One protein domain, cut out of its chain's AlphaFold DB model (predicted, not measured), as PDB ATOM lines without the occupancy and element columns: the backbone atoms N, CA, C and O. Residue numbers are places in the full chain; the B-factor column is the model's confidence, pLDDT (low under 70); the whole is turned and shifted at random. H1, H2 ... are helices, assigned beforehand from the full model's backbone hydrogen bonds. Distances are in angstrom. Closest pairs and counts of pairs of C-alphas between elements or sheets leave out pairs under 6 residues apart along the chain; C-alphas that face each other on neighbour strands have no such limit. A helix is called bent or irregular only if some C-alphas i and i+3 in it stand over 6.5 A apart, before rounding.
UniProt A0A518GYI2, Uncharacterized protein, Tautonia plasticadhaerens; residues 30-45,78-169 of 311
ATOM      1  N   GLY A  30      79.384  56.867 159.172       53.88
ATOM      2  CA  GLY A  30      77.993  56.939 158.700       53.88
ATOM      3  C   GLY A  30      77.808  57.935 157.551       53.88
ATOM      4  O   GLY A  30      77.185  57.620 156.542       53.88
ATOM      5  N   TRP A  31      78.451  59.102 157.640       59.66
ATOM      6  CA  TRP A  31      78.407  60.098 156.568       59.66
ATOM      7  C   TRP A  31      79.109  59.631 155.278       59.66
ATOM      8  O   TRP A  31      78.627  59.897 154.177       59.66
ATOM      9  N   MET A  32      80.223  58.897 155.386       56.25
ATOM     10  CA  MET A  32      80.875  58.292 154.218       56.25
ATOM     11  C   MET A  32      79.959  57.258 153.552       56.25
ATOM     12  O   MET A  32      79.876  57.212 152.327       56.25
ATOM     13  N   GLU A  33      79.242  56.456 154.342       60.19
ATOM     14  CA  GLU A  33      78.264  55.496 153.827       60.19
ATOM     15  C   GLU A  33      77.116  56.196 153.082       60.19
ATOM     16  O   GLU A  33      76.708  55.732 152.015       60.19
ATOM     17  N   ASP A  34      76.663  57.357 153.564       64.31
ATOM     18  CA  ASP A  34      75.665  58.188 152.879       64.31
ATOM     19  C   ASP A  34      76.181  58.769 151.558       64.31
ATOM     20  O   ASP A  34      75.476  58.713 150.542       64.31
ATOM     21  N   VAL A  35      77.417  59.287 151.534       59.53
ATOM     22  CA  VAL A  35      78.072  59.762 150.302       59.53
ATOM     23  C   VAL A  35      78.169  58.623 149.295       59.53
ATOM     24  O   VAL A  35      77.784  58.783 148.138       59.53
ATOM     25  N   VAL A  36      78.618  57.451 149.734       61.91
ATOM     26  CA  VAL A  36      78.759  56.291 148.859       61.91
ATOM     27  C   VAL A  36      77.404  55.816 148.333       61.91
ATOM     28  O   VAL A  36      77.252  55.636 147.125       61.91
ATOM     29  N   ARG A  37      76.391  55.683 149.195       67.75
ATOM     30  CA  ARG A  37      75.030  55.294 148.792       67.75
ATOM     31  C   ARG A  37      74.473  56.228 147.717       67.75
ATOM     32  O   ARG A  37      73.809  55.775 146.786       67.75
ATOM     33  N   ARG A  38      74.762  57.527 147.821       66.62
ATOM     34  CA  ARG A  38      74.314  58.534 146.850       66.62
ATOM     35  C   ARG A  38      75.100  58.503 145.556       66.62
ATOM     36  O   ARG A  38      74.476  58.598 144.510       66.62
ATOM     37  N   VAL A  39      76.417  58.309 145.607       60.38
ATOM     38  CA  VAL A  39      77.223  58.105 144.394       60.38
ATOM     39  C   VAL A  39      76.718  56.891 143.619       60.38
ATOM     40  O   VAL A  39      76.558  56.967 142.404       60.38
ATOM     41  N   VAL A  40      76.392  55.796 144.310       59.09
ATOM     42  CA  VAL A  40      75.811  54.606 143.672       59.09
ATOM     43  C   VAL A  40      74.457  54.930 143.040       59.09
ATOM     44  O   VAL A  40      74.245  54.607 141.878       59.09
ATOM     45  N   LYS A  41      73.582  55.649 143.756       62.38
ATOM     46  CA  LYS A  41      72.277  56.090 143.236       62.38
ATOM     47  C   LYS A  41      72.397  57.050 142.041       62.38
ATOM     48  O   LYS A  41      71.584  56.986 141.129       62.38
ATOM     49  N   ALA A  42      73.389  57.938 142.034       57.09
ATOM     50  CA  ALA A  42      73.644  58.885 140.947       57.09
ATOM     51  C   ALA A  42      74.314  58.229 139.724       57.09
ATOM     52  O   ALA A  42      74.211  58.753 138.617       57.09
ATOM     53  N   SER A  43      74.979  57.087 139.920       47.84
ATOM     54  CA  SER A  43      75.623  56.294 138.863       47.84
ATOM     55  C   SER A  43      74.661  55.343 138.143       47.84
ATOM     56  O   SER A  43      75.080  54.650 137.216       47.84
ATOM     57  N   ASP A  44      73.394  55.295 138.566       47.19
ATOM     58  CA  ASP A  44      72.354  54.482 137.946       47.19
ATOM     59  C   ASP A  44      72.133  54.921 136.476       47.19
ATOM     60  O   ASP A  44      71.860  56.102 136.208       47.19
ATOM     61  N   PRO A  45      72.276  54.004 135.496       47.41
ATOM     62  CA  PRO A  45      72.181  54.319 134.071       47.41
ATOM     63  C   PRO A  45      70.821  54.885 133.631       47.41
ATOM     64  O   PRO A  45      70.753  55.499 132.559       47.41
ATOM     65  N   GLY A  78     100.755  84.219 147.078       52.97
ATOM     66  CA  GLY A  78      99.422  84.522 146.568       52.97
ATOM     67  C   GLY A  78      98.897  83.454 145.612       52.97
ATOM     68  O   GLY A  78      97.715  83.147 145.673       52.97
ATOM     69  N   SER A  79      99.745  82.820 144.787       52.53
ATOM     70  CA  SER A  79      99.322  81.725 143.907       52.53
ATOM     71  C   SER A  79      99.235  80.415 144.637       52.53
ATOM     72  O   SER A  79      98.478  79.590 144.171       52.53
ATOM     73  N   THR A  80      99.966  80.179 145.727       57.34
ATOM     74  CA  THR A  80      99.691  79.017 146.583       57.34
ATOM     75  C   THR A  80      98.343  79.196 147.247       57.34
ATOM     76  O   THR A  80      97.540  78.285 147.139       57.34
ATOM     77  N   ARG A  81      98.004  80.388 147.766       59.91
ATOM     78  CA  ARG A  81      96.619  80.665 148.200       59.91
ATOM     79  C   ARG A  81      95.608  80.545 147.061       59.91
ATOM     80  O   ARG A  81      94.613  79.862 147.233       59.91
ATOM     81  N   SER A  82      95.879  81.109 145.884       67.31
ATOM     82  CA  SER A  82      94.971  81.013 144.731       67.31
ATOM     83  C   SER A  82      94.877  79.592 144.171       67.31
ATOM     84  O   SER A  82      93.841  79.205 143.656       67.31
ATOM     85  N   ALA A  83      95.952  78.804 144.257       69.00
ATOM     86  CA  ALA A  83      96.004  77.421 143.799       69.00
ATOM     87  C   ALA A  83      95.338  76.504 144.817       69.00
ATOM     88  O   ALA A  83      94.680  75.556 144.410       69.00
ATOM     89  N   ASP A  84      95.449  76.800 146.111       70.88
ATOM     90  CA  ASP A  84      94.711  76.121 147.171       70.88
ATOM     91  C   ASP A  84      93.216  76.465 147.098       70.88
ATOM     92  O   ASP A  84      92.381  75.566 147.202       70.88
ATOM     93  N   GLU A  85      92.857  77.720 146.811       78.12
ATOM     94  CA  GLU A  85      91.480  78.151 146.537       78.12
ATOM     95  C   GLU A  85      90.937  77.524 145.243       78.12
ATOM     96  O   GLU A  85      89.822  76.996 145.229       78.12
ATOM     97  N   ALA A  86      91.726  77.493 144.166       79.75
ATOM     98  CA  ALA A  86      91.360  76.845 142.908       79.75
ATOM     99  C   ALA A  86      91.239  75.324 143.071       79.75
ATOM    100  O   ALA A  86      90.298  74.725 142.553       79.75
ATOM    101  N   ALA A  87      92.138  74.689 143.830       80.62
ATOM    102  CA  ALA A  87      92.070  73.268 144.149       80.62
ATOM    103  C   ALA A  87      90.855  72.959 145.028       80.62
ATOM    104  O   ALA A  87      90.167  71.969 144.782       80.62
ATOM    105  N   GLY A  88      90.554  73.806 146.014       82.44
ATOM    106  CA  GLY A  88      89.349  73.712 146.836       82.44
ATOM    107  C   GLY A  88      88.077  73.816 145.997       82.44
ATOM    108  O   GLY A  88      87.207  72.952 146.084       82.44
ATOM    109  N   THR A  89      88.015  74.803 145.105       86.06
ATOM    110  CA  THR A  89      86.881  75.011 144.192       86.06
ATOM    111  C   THR A  89      86.735  73.853 143.201       86.06
ATOM    112  O   THR A  89      85.629  73.371 142.953       86.06
ATOM    113  N   ALA A  90      87.845  73.339 142.665       87.69
ATOM    114  CA  ALA A  90      87.838  72.171 141.790       87.69
ATOM    115  C   ALA A  90      87.344  70.911 142.521       87.69
ATOM    116  O   ALA A  90      86.601  70.116 141.943       87.69
ATOM    117  N   MET A  91      87.721  70.735 143.792       88.19
ATOM    118  CA  MET A  91      87.243  69.633 144.632       88.19
ATOM    119  C   MET A  91      85.740  69.732 144.898       88.19
ATOM    120  O   MET A  91      85.042  68.732 144.751       88.19
ATOM    121  N   ASP A  92      85.233  70.926 145.202       87.62
ATOM    122  CA  ASP A  92      83.800  71.179 145.378       87.62
ATOM    123  C   ASP A  92      83.006  70.849 144.099       87.62
ATOM    124  O   ASP A  92      81.993  70.150 144.152       87.62
ATOM    125  N   LEU A  93      83.486  71.284 142.928       89.00
ATOM    126  CA  LEU A  93      82.856  70.962 141.639       89.00
ATOM    127  C   LEU A  93      82.855  69.454 141.358       89.00
ATOM    128  O   LEU A  93      81.865  68.909 140.862       89.00
ATOM    129  N   ARG A  94      83.959  68.767 141.673       88.56
ATOM    130  CA  ARG A  94      84.076  67.313 141.503       88.56
ATOM    131  C   ARG A  94      83.127  66.568 142.442       88.56
ATOM    132  O   ARG A  94      82.488  65.614 142.007       88.56
ATOM    133  N   PHE A  95      82.992  67.029 143.684       88.19
ATOM    134  CA  PHE A  95      82.068  66.461 144.665       88.19
ATOM    135  C   PHE A  95      80.612  66.612 144.218       88.19
ATOM    136  O   PHE A  95      79.874  65.629 144.183       88.19
ATOM    137  N   ASN A  96      80.226  67.811 143.775       88.69
ATOM    138  CA  ASN A  96      78.874  68.073 143.275       88.69
ATOM    139  C   ASN A  96      78.530  67.211 142.052       88.69
ATOM    140  O   ASN A  96      77.393  66.774 141.900       88.69
ATOM    141  N   ARG A  97      79.519  66.907 141.201       86.50
ATOM    142  CA  ARG A  97      79.343  65.959 140.093       86.50
ATOM    143  C   ARG A  97      79.090  64.531 140.585       86.50
ATOM    144  O   ARG A  97      78.246  63.857 140.011       86.50
ATOM    145  N   LEU A  98      79.805  64.080 141.617       85.12
ATOM    146  CA  LEU A  98      79.689  62.719 142.162       85.12
ATOM    147  C   LEU A  98      78.355  62.472 142.876       85.12
ATOM    148  O   LEU A  98      77.773  61.402 142.738       85.12
ATOM    149  N   VAL A  99      77.878  63.447 143.651       81.38
ATOM    150  CA  VAL A  99      76.650  63.311 144.460       81.38
ATOM    151  C   VAL A  99      75.397  63.744 143.680       81.38
ATOM    152  O   VAL A  99      74.271  63.473 144.099       81.38
ATOM    153  N   GLY A 100      75.582  64.391 142.525       73.31
ATOM    154  CA  GLY A 100      74.539  65.148 141.840       73.31
ATOM    155  C   GLY A 100      74.214  66.441 142.599       73.31
ATOM    156  O   GLY A 100      74.427  66.542 143.805       73.31
ATOM    157  N   ASN A 101      73.657  67.443 141.912       65.94
ATOM    158  CA  ASN A 101      73.293  68.757 142.483       65.94
ATOM    159  C   ASN A 101      72.176  68.705 143.563       65.94
ATOM    160  O   ASN A 101      71.504  69.703 143.807       65.94
ATOM    161  N   ALA A 102      71.920  67.546 144.172       58.56
ATOM    162  CA  ALA A 102      70.701  67.241 144.906       58.56
ATOM    163  C   ALA A 102      70.798  67.432 146.431       58.56
ATOM    164  O   ALA A 102      69.759  67.379 147.083       58.56
ATOM    165  N   ASP A 103      71.983  67.662 147.017       71.88
ATOM    166  CA  ASP A 103      72.096  67.831 148.476       71.88
ATOM    167  C   ASP A 103      72.956  69.033 148.925       71.88
ATOM    168  O   ASP A 103      74.196  68.967 148.960       71.88
ATOM    169  N   PRO A 104      72.296  70.138 149.321       81.12
ATOM    170  CA  PRO A 104      72.954  71.309 149.888       81.12
ATOM    171  C   PRO A 104      73.639  71.052 151.238       81.12
ATOM    172  O   PRO A 104      74.627  71.716 151.544       81.12
ATOM    173  N   GLU A 105      73.136  70.127 152.055       84.44
ATOM    174  CA  GLU A 105      73.677  69.805 153.377       84.44
ATOM    175  C   GLU A 105      74.991  69.032 153.256       84.44
ATOM    176  O   GLU A 105      75.999  69.444 153.830       84.44
ATOM    177  N   LEU A 106      75.039  67.998 152.409       83.50
ATOM    178  CA  LEU A 106      76.283  67.272 152.125       83.50
ATOM    179  C   LEU A 106      77.365  68.179 151.543       83.50
ATOM    180  O   LEU A 106      78.534  68.051 151.899       83.50
ATOM    181  N   SER A 107      76.969  69.113 150.679       86.00
ATOM    182  CA  SER A 107      77.884  70.090 150.089       86.00
ATOM    183  C   SER A 107      78.465  71.035 151.146       86.00
ATOM    184  O   SER A 107      79.653  71.352 151.102       86.00
ATOM    185  N   ARG A 108      77.658  71.466 152.130       86.25
ATOM    186  CA  ARG A 108      78.139  72.271 153.269       86.25
ATOM    187  C   ARG A 108      79.104  71.476 154.142       86.25
ATOM    188  O   ARG A 108      80.177  71.985 154.455       86.25
ATOM    189  N   THR A 109      78.758  70.235 154.481       86.56
ATOM    190  CA  THR A 109      79.618  69.359 155.289       86.56
ATOM    191  C   THR A 109      80.936  69.082 154.578       86.56
ATOM    192  O   THR A 109      81.989  69.244 155.183       86.56
ATOM    193  N   PHE A 110      80.905  68.765 153.278       87.69
ATOM    194  CA  PHE A 110      82.111  68.575 152.472       87.69
ATOM    195  C   PHE A 110      82.989  69.828 152.463       87.69
ATOM    196  O   PHE A 110      84.197  69.728 152.656       87.69
ATOM    197  N   ARG A 111      82.396  71.018 152.292       87.81
ATOM    198  CA  ARG A 111      83.132  72.292 152.293       87.81
ATOM    199  C   ARG A 111      83.857  72.576 153.600       87.81
ATOM    200  O   ARG A 111      84.934  73.165 153.531       87.81
ATOM    201  N   ALA A 112      83.281  72.155 154.724       88.44
ATOM    202  CA  ALA A 112      83.844  72.312 156.061       88.44
ATOM    203  C   ALA A 112      85.001  71.342 156.369       88.44
ATOM    204  O   ALA A 112      85.673  71.521 157.379       88.44
ATOM    205  N   LEU A 113      85.235  70.328 155.525       85.94
ATOM    206  CA  LEU A 113      86.341  69.387 155.697       85.94
ATOM    207  C   LEU A 113      87.695  70.015 155.359       85.94
ATOM    208  O   LEU A 113      87.812  70.854 154.457       85.94
ATOM    209  N   ASP A 114      88.740  69.498 155.997       86.25
ATOM    210  CA  ASP A 114      90.115  69.848 155.655       86.25
ATOM    211  C   ASP A 114      90.487  69.362 154.238       86.25
ATOM    212  O   ASP A 114      89.958  68.353 153.752       86.25
ATOM    213  N   PRO A 115      91.461  69.998 153.554       83.81
ATOM    214  CA  PRO A 115      91.845  69.621 152.190       83.81
ATOM    215  C   PRO A 115      92.248  68.146 152.025       83.81
ATOM    216  O   PRO A 115      91.994  67.540 150.983       83.81
ATOM    217  N   ALA A 116      92.877  67.545 153.040       77.44
ATOM    218  CA  ALA A 116      93.242  66.129 153.018       77.44
ATOM    219  C   ALA A 116      92.006  65.214 153.078       77.44
ATOM    220  O   ALA A 116      91.927  64.234 152.331       77.44
ATOM    221  N   GLU A 117      91.025  65.564 153.910       78.69
ATOM    222  CA  GLU A 117      89.768  64.832 154.052       78.69
ATOM    223  C   GLU A 117      88.917  64.954 152.779       78.69
ATOM    224  O   GLU A 117      88.452  63.937 152.261       78.69
ATOM    225  N   LYS A 118      88.818  66.154 152.185       86.19
ATOM    226  CA  LYS A 118      88.148  66.366 150.885       86.19
ATOM    227  C   LYS A 118      88.691  65.437 149.801       86.19
ATOM    228  O   LYS A 118      87.929  64.772 149.097       86.19
ATOM    229  N   ARG A 119      90.021  65.342 149.686       85.75
ATOM    230  CA  ARG A 119      90.684  64.450 148.715       85.75
ATOM    231  C   ARG A 119      90.358  62.985 148.973       85.75
ATOM    232  O   ARG A 119      90.160  62.238 148.017       85.75
ATOM    233  N   LEU A 120      90.326  62.563 150.237       80.38
ATOM    234  CA  LEU A 120      89.979  61.191 150.596       80.38
ATOM    235  C   LEU A 120      88.541  60.868 150.184       80.38
ATOM    236  O   LEU A 120      88.325  59.874 149.497       80.38
ATOM    237  N   VAL A 121      87.590  61.736 150.533       85.31
ATOM    238  CA  VAL A 121      86.168  61.584 150.193       85.31
ATOM    239  C   VAL A 121      85.973  61.481 148.689       85.31
ATOM    240  O   VAL A 121      85.323  60.551 148.225       85.31
ATOM    241  N   LEU A 122      86.587  62.380 147.915       88.88
ATOM    242  CA  LEU A 122      86.501  62.340 146.456       88.88
ATOM    243  C   LEU A 122      87.041  61.028 145.891       88.88
ATOM    244  O   LEU A 122      86.393  60.402 145.061       88.88
ATOM    245  N   ARG A 123      88.197  60.562 146.379       86.00
ATOM    246  CA  ARG A 123      88.782  59.294 145.918       86.00
ATOM    247  C   ARG A 123      87.925  58.083 146.289       86.00
ATOM    248  O   ARG A 123      87.884  57.130 145.512       86.00
ATOM    249  N   MET A 124      87.271  58.105 147.450       81.81
ATOM    250  CA  MET A 124      86.342  57.049 147.869       81.81
ATOM    251  C   MET A 124      85.048  57.086 147.056       81.81
ATOM    252  O   MET A 124      84.602  56.040 146.590       81.81
ATOM    253  N   GLY A 125      84.500  58.275 146.799       87.62
ATOM    254  CA  GLY A 125      83.362  58.470 145.902       87.62
ATOM    255  C   GLY A 125      83.668  57.981 144.486       87.62
ATOM    256  O   GLY A 125      82.924  57.185 143.938       87.62
ATOM    257  N   GLU A 126      84.818  58.337 143.919       89.06
ATOM    258  CA  GLU A 126      85.245  57.850 142.597       89.06
ATOM    259  C   GLU A 126      85.438  56.328 142.555       89.06
ATOM    260  O   GLU A 126      85.156  55.691 141.541       89.06
ATOM    261  N   ALA A 127      85.935  55.725 143.640       85.69
ATOM    262  CA  ALA A 127      86.019  54.271 143.758       85.69
ATOM    263  C   ALA A 127      84.622  53.631 143.793       85.69
ATOM    264  O   ALA A 127      84.385  52.662 143.072       85.69
ATOM    265  N   ALA A 128      83.693  54.208 144.558       87.50
ATOM    266  CA  ALA A 128      82.303  53.766 144.619       87.50
ATOM    267  C   ALA A 128      81.608  53.892 143.256       87.50
ATOM    268  O   ALA A 128      80.925  52.968 142.834       87.50
ATOM    269  N   GLU A 129      81.847  54.983 142.528       89.62
ATOM    270  CA  GLU A 129      81.326  55.215 141.178       89.62
ATOM    271  C   GLU A 129      81.861  54.176 140.173       89.62
ATOM    272  O   GLU A 129      81.126  53.686 139.317       89.62
ATOM    273  N   ARG A 130      83.146  53.793 140.265       90.56
ATOM    274  CA  ARG A 130      83.709  52.701 139.444       90.56
ATOM    275  C   ARG A 130      83.048  51.357 139.752       90.56
ATOM    276  O   ARG A 130      82.655  50.667 138.815       90.56
ATOM    277  N   ILE A 131      82.865  51.030 141.034       90.44
ATOM    278  CA  ILE A 131      82.143  49.818 141.450       90.44
ATOM    279  C   ILE A 131      80.701  49.854 140.930       90.44
ATOM    280  O   ILE A 131      80.254  48.872 140.349       90.44
ATOM    281  N   ALA A 132      80.002  50.984 141.069       90.12
ATOM    282  CA  ALA A 132      78.632  51.167 140.591       90.12
ATOM    283  C   ALA A 132      78.502  50.974 139.079       90.12
ATOM    284  O   ALA A 132      77.585  50.304 138.620       90.12
ATOM    285  N   ARG A 133      79.459  51.484 138.296       90.12
ATOM    286  CA  ARG A 133      79.481  51.270 136.844       90.12
ATOM    287  C   ARG A 133      79.755  49.822 136.447       90.12
ATOM    288  O   ARG A 133      79.194  49.360 135.459       90.12
ATOM    289  N   ARG A 134      80.640  49.120 137.163       89.94
ATOM    290  CA  ARG A 134      81.012  47.735 136.828       89.94
ATOM    291  C   ARG A 134      79.991  46.710 137.324       89.94
ATOM    292  O   ARG A 134      79.779  45.704 136.655       89.94
ATOM    293  N   TYR A 135      79.378  46.961 138.476       89.81
ATOM    294  CA  TYR A 135      78.483  46.037 139.170       89.81
ATOM    295  C   TYR A 135      77.158  46.734 139.540       89.81
ATOM    296  O   TYR A 135      76.854  46.844 140.730       89.81
ATOM    297  N   PRO A 136      76.368  47.221 138.562       88.31
ATOM    298  CA  PRO A 136      75.218  48.099 138.815       88.31
ATOM    299  C   PRO A 136      74.198  47.497 139.788       88.31
ATOM    300  O   PRO A 136      73.773  48.172 140.724       88.31
ATOM    301  N   ASP A 137      73.898  46.205 139.650       89.88
ATOM    302  CA  ASP A 137      72.880  45.531 140.464       89.88
ATOM    303  C   ASP A 137      73.330  45.271 141.913       89.88
ATOM    304  O   ASP A 137      72.511  45.185 142.826       89.88
ATOM    305  N   ASN A 138      74.644  45.154 142.142       90.38
ATOM    306  CA  ASN A 138      75.210  44.701 143.418       90.38
ATOM    307  C   ASN A 138      76.044  45.769 144.136       90.38
ATOM    308  O   ASN A 138      76.505  45.539 145.255       90.38
ATOM    309  N   ALA A 139      76.251  46.940 143.534       88.75
ATOM    310  CA  ALA A 139      77.151  47.958 144.061       88.75
ATOM    311  C   ALA A 139      76.834  48.422 145.494       88.75
ATOM    312  O   ALA A 139      77.777  48.486 146.289       88.75
ATOM    313  N   PRO A 140      75.568  48.683 145.895       86.56
ATOM    314  CA  PRO A 140      75.272  49.067 147.276       86.56
ATOM    315  C   PRO A 140      75.705  47.999 148.289       86.56
ATOM    316  O   PRO A 140      76.280  48.315 149.331       86.56
ATOM    317  N   GLU A 141      75.457  46.726 147.969       90.69
ATOM    318  CA  GLU A 141      75.832  45.588 148.811       90.69
ATOM    319  C   GLU A 141      77.348  45.422 148.874       90.69
ATOM    320  O   GLU A 141      77.921  45.284 149.956       90.69
ATOM    321  N   MET A 142      78.001  45.451 147.709       90.19
ATOM    322  CA  MET A 142      79.444  45.283 147.592       90.19
ATOM    323  C   MET A 142      80.180  46.346 148.391       90.19
ATOM    324  O   MET A 142      81.079  46.012 149.154       90.19
ATOM    325  N   ILE A 143      79.784  47.613 148.274       88.44
ATOM    326  CA  ILE A 143      80.483  48.680 148.983       88.44
ATOM    327  C   ILE A 143      80.265  48.577 150.494       88.44
ATOM    328  O   ILE A 143      81.222  48.724 151.258       88.44
ATOM    329  N   ARG A 144      79.055  48.224 150.942       86.81
ATOM    330  CA  ARG A 144      78.809  47.979 152.368       86.81
ATOM    331  C   ARG A 144      79.686  46.849 152.911       86.81
ATOM    332  O   ARG A 144      80.253  46.986 153.988       86.81
ATOM    333  N   ARG A 145      79.834  45.755 152.158       87.31
ATOM    334  CA  ARG A 145      80.689  44.615 152.539       87.31
ATOM    335  C   ARG A 145      82.181  44.928 152.477       87.31
ATOM    336  O   ARG A 145      82.928  44.421 153.304       87.31
ATOM    337  N   LEU A 146      82.615  45.746 151.519       86.00
ATOM    338  CA  LEU A 146      84.007  46.191 151.419       86.00
ATOM    339  C   LEU A 146      84.417  47.020 152.640       86.00
ATOM    340  O   LEU A 146      85.563  46.929 153.084       86.00
ATOM    341  N   GLY A 147      83.502  47.842 153.164       83.81
ATOM    342  CA  GLY A 147      83.801  48.772 154.245       83.81
ATOM    343  C   GLY A 147      84.950  49.725 153.889       83.81
ATOM    344  O   GLY A 147      85.316  49.906 152.727       83.81
ATOM    345  N   VAL A 148      85.559  50.346 154.899       82.38
ATOM    346  CA  VAL A 148      86.628  51.339 154.682       82.38
ATOM    347  C   VAL A 148      87.908  50.694 154.131       82.38
ATOM    348  O   VAL A 148      88.556  51.254 153.240       82.38
ATOM    349  N   GLU A 149      88.276  49.511 154.627       80.31
ATOM    350  CA  GLU A 149      89.500  48.815 154.212       80.31
ATOM    351  C   GLU A 149      89.411  48.305 152.771       80.31
ATOM    352  O   GLU A 149      90.304  48.577 151.966       80.31
ATOM    353  N   GLY A 150      88.308  47.645 152.407       83.06
ATOM    354  CA  GLY A 150      88.078  47.170 151.045       83.06
ATOM    355  C   GLY A 150      87.976  48.320 150.046       83.06
ATOM    356  O   GLY A 150      88.573  48.252 148.973       83.06
ATOM    357  N   MET A 151      87.325  49.429 150.414       85.69
ATOM    358  CA  MET A 151      87.280  50.632 149.568       85.69
ATOM    359  C   MET A 151      88.662  51.269 149.388       85.69
ATOM    360  O   MET A 151      89.004  51.739 148.299       85.69
ATOM    361  N   THR A 152      89.505  51.222 150.422       85.12
ATOM    362  CA  THR A 152      90.905  51.650 150.315       85.12
ATOM    363  C   THR A 152      91.695  50.743 149.376       85.12
ATOM    364  O   THR A 152      92.449  51.253 148.545       85.12
ATOM    365  N   ALA A 153      91.496  49.425 149.452       83.50
ATOM    366  CA  ALA A 153      92.119  48.475 148.538       83.50
ATOM    367  C   ALA A 153      91.678  48.726 147.089       83.50
ATOM    368  O   ALA A 153      92.529  48.845 146.211       83.50
ATOM    369  N   VAL A 154      90.380  48.930 146.844       88.06
ATOM    370  CA  VAL A 154      89.850  49.245 145.507       88.06
ATOM    371  C   VAL A 154      90.422  50.551 144.952       88.06
ATOM    372  O   VAL A 154      90.746  50.665 143.768       88.06
ATOM    373  N   ARG A 155      90.595  51.560 145.808       85.94
ATOM    374  CA  ARG A 155      91.215  52.832 145.421       85.94
ATOM    375  C   ARG A 155      92.664  52.657 144.961       85.94
ATOM    376  O   ARG A 155      93.086  53.364 144.052       85.94
ATOM    377  N   VAL A 156      93.431  51.799 145.631       85.25
ATOM    378  CA  VAL A 156      94.869  51.614 145.368       85.25
ATOM    379  C   VAL A 156      95.110  50.637 144.222       85.25
ATOM    380  O   VAL A 156      95.954  50.900 143.372       85.25
ATOM    381  N   TYR A 157      94.376  49.529 144.199       84.06
ATOM    382  CA  TYR A 157      94.665  48.387 143.335       84.06
ATOM    383  C   TYR A 157      93.730  48.262 142.133       84.06
ATOM    384  O   TYR A 157      94.065  47.530 141.211       84.06
ATOM    385  N   GLY A 158      92.608  48.984 142.110       88.00
ATOM    386  CA  GLY A 158      91.606  48.894 141.048       88.00
ATOM    387  C   GLY A 158      90.290  48.296 141.536       88.00
ATOM    388  O   GLY A 158      90.192  47.756 142.626       88.00
ATOM    389  N   ASP A 159      89.242  48.423 140.737       88.31
ATOM    390  CA  ASP A 159      87.884  47.940 141.026       88.31
ATOM    391  C   ASP A 159      87.675  46.447 140.740       88.31
ATOM    392  O   ASP A 159      86.661  45.879 141.128       88.31
ATOM    393  N   ASP A 160      88.638  45.784 140.105       88.44
ATOM    394  CA  ASP A 160      88.622  44.341 139.842       88.44
ATOM    395  C   ASP A 160      88.854  43.504 141.105       88.44
ATOM    396  O   ASP A 160      88.383  42.372 141.195       88.44
ATOM    397  N   VAL A 161      89.524  44.063 142.117       91.25
ATOM    398  CA  VAL A 161      89.720  43.364 143.398       91.25
ATOM    399  C   VAL A 161      88.443  43.309 144.237       91.25
ATOM    400  O   VAL A 161      88.340  42.474 145.132       91.25
ATOM    401  N   ALA A 162      87.471  44.185 143.953       92.25
ATOM    402  CA  ALA A 162      86.272  44.369 144.764       92.25
ATOM    403  C   ALA A 162      85.481  43.066 144.932       92.25
ATOM    404  O   ALA A 162      85.112  42.702 146.046       92.25
ATOM    405  N   GLU A 163      85.257  42.342 143.837       93.25
ATOM    406  CA  GLU A 163      84.471  41.107 143.838       93.25
ATOM    407  C   GLU A 163      85.087  40.032 144.737       93.25
ATOM    408  O   GLU A 163      84.401  39.416 145.552       93.25
ATOM    409  N   VAL A 164      86.399  39.826 144.616       94.06
ATOM    410  CA  VAL A 164      87.107  38.805 145.390       94.06
ATOM    411  C   VAL A 164      87.136  39.183 146.867       94.06
ATOM    412  O   VAL A 164      86.900  38.314 147.696       94.06
ATOM    413  N   ILE A 165      87.353  40.457 147.211       93.06
ATOM    414  CA  ILE A 165      87.323  40.899 148.615       93.06
ATOM    415  C   ILE A 165      85.930  40.683 149.214       93.06
ATOM    416  O   ILE A 165      85.808  40.167 150.321       93.06
ATOM    417  N   VAL A 166      84.869  41.020 148.476       93.25
ATOM    418  CA  VAL A 166      83.484  40.813 148.930       93.25
ATOM    419  C   VAL A 166      83.165  39.329 149.127       93.25
ATOM    420  O   VAL A 166      82.405  38.982 150.033       93.25
ATOM    421  N   ARG A 167      83.717  38.452 148.282       93.38
ATOM    422  CA  ARG A 167      83.471  37.005 148.333       93.38
ATOM    423  C   ARG A 167      84.303  36.289 149.395       93.38
ATOM    424  O   ARG A 167      83.781  35.421 150.088       93.38
ATOM    425  N   GLU A 168      85.591  36.603 149.476       91.81
ATOM    426  CA  GLU A 168      86.556  35.889 150.317       91.81
ATOM    427  C   GLU A 168      86.720  36.513 151.703       91.81
ATOM    428  O   GLU A 168      87.131  35.811 152.622       91.81
ATOM    429  N   GLY A 169      86.375  37.792 151.857       88.38
ATOM    430  CA  GLY A 169      86.501  38.534 153.107       88.38
ATOM    431  C   GLY A 169      87.711  39.477 153.148       88.38
ATOM    432  O   GLY A 169      88.552  39.487 152.236       88.38
TER     433      GLY A 169
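AT A GLANCE: This is residues 30 to 45 and 78 to 169 of the 311 residues of an uncharacterized protein of Tautonia plasticadhaerens (UniProt A0A518GYI2). A long helix, H4, runs through the middle of an elongated array of crossed helices, with H1 packed across it, the helical hairpin of H2 and H3 toward one end, and the kinked H5 with the short H6 toward the other. The first part of H2, residues 78 to 83, sticks out free at one end of the longest axis. The printed part has 108 residues with six named helices, H1 to H6 in order along the chain, and no named strand; the class is all helix. The whole is compact, with a radius of gyration of the C-alphas of 14.5 A, and spans 50 by 27 by 23 A.

IN THESE COORDINATES: H1, residues 30 to 42, begins at C-alpha 30 (77.993, 56.939, 158.700) and is 18.4 A long from first to last C-alpha. H2, residues 78 to 99, is the longest helix by residues and measures 31.2 A, from C-alpha 78 at (99.422, 84.522, 146.568). H3 is residues 104 to 111, 10.5 A. H4, residues 115 to 134, measures 28.9 A. H5, residues 139 to 157, measures 17.5 A; it has a kink of 106 degrees near residue 148 and is irregular, with C-alphas 145 and 148 9.2 A apart. H6, residues 161 to 168, measures 10.7 A and ends at C-alpha 168 (86.556, 35.889, 150.317).

HOW THE PARTS SIT: H1 touches H4 at a steep tilt of 43 degrees, the same way; their closest C-alphas, of Val 40 and Ala 132, are 5.4 A apart. H2 touches H1 with residues 98 to 99 alone, the closest C-alphas being those of Val 39 and Val 99, 5.2 A. H2 and H3 form a helical hairpin, opposite ways at a tilt of 37 degrees, only just steep; the C-alphas of Asp 92 and Arg 111 are closest, at 7.0 A. H2 touches H4 with residues 88 to 98 alone, at a shallow tilt of 31 degrees, with Phe 95 and Leu 122 closest, their C-alphas 6.3 A apart. H4 touches H5 with residues 123 to 132 alone; the closest C-alphas, of Ala 132 and Ala 139, are 5.0 A apart. H5 touches H6, with the C-alphas of Arg 145 and Val 166 closest, at 5.9 A. H2 and H6 are apart, and so are H3 and H5. In H1, H2, H3, H4 and H6 every O i to N i+4 pair is within hydrogen-bond range; in H5 it is 13 of 15.

THE WHOLE: The two C-alphas farthest apart, of Gly 78 and Glu 168, are 50.4 A from each other. Residues 46 to 77 are not printed, and C-alphas 45 and 78 are 42.5 A apart across this cut, which lies in the link from H1 to H2. The links printed whole are tight. The mean pLDDT of the printed part is 80.2; it is under 70 in residues 30 to 45, 78 to 83 and 101 to 102 of this model.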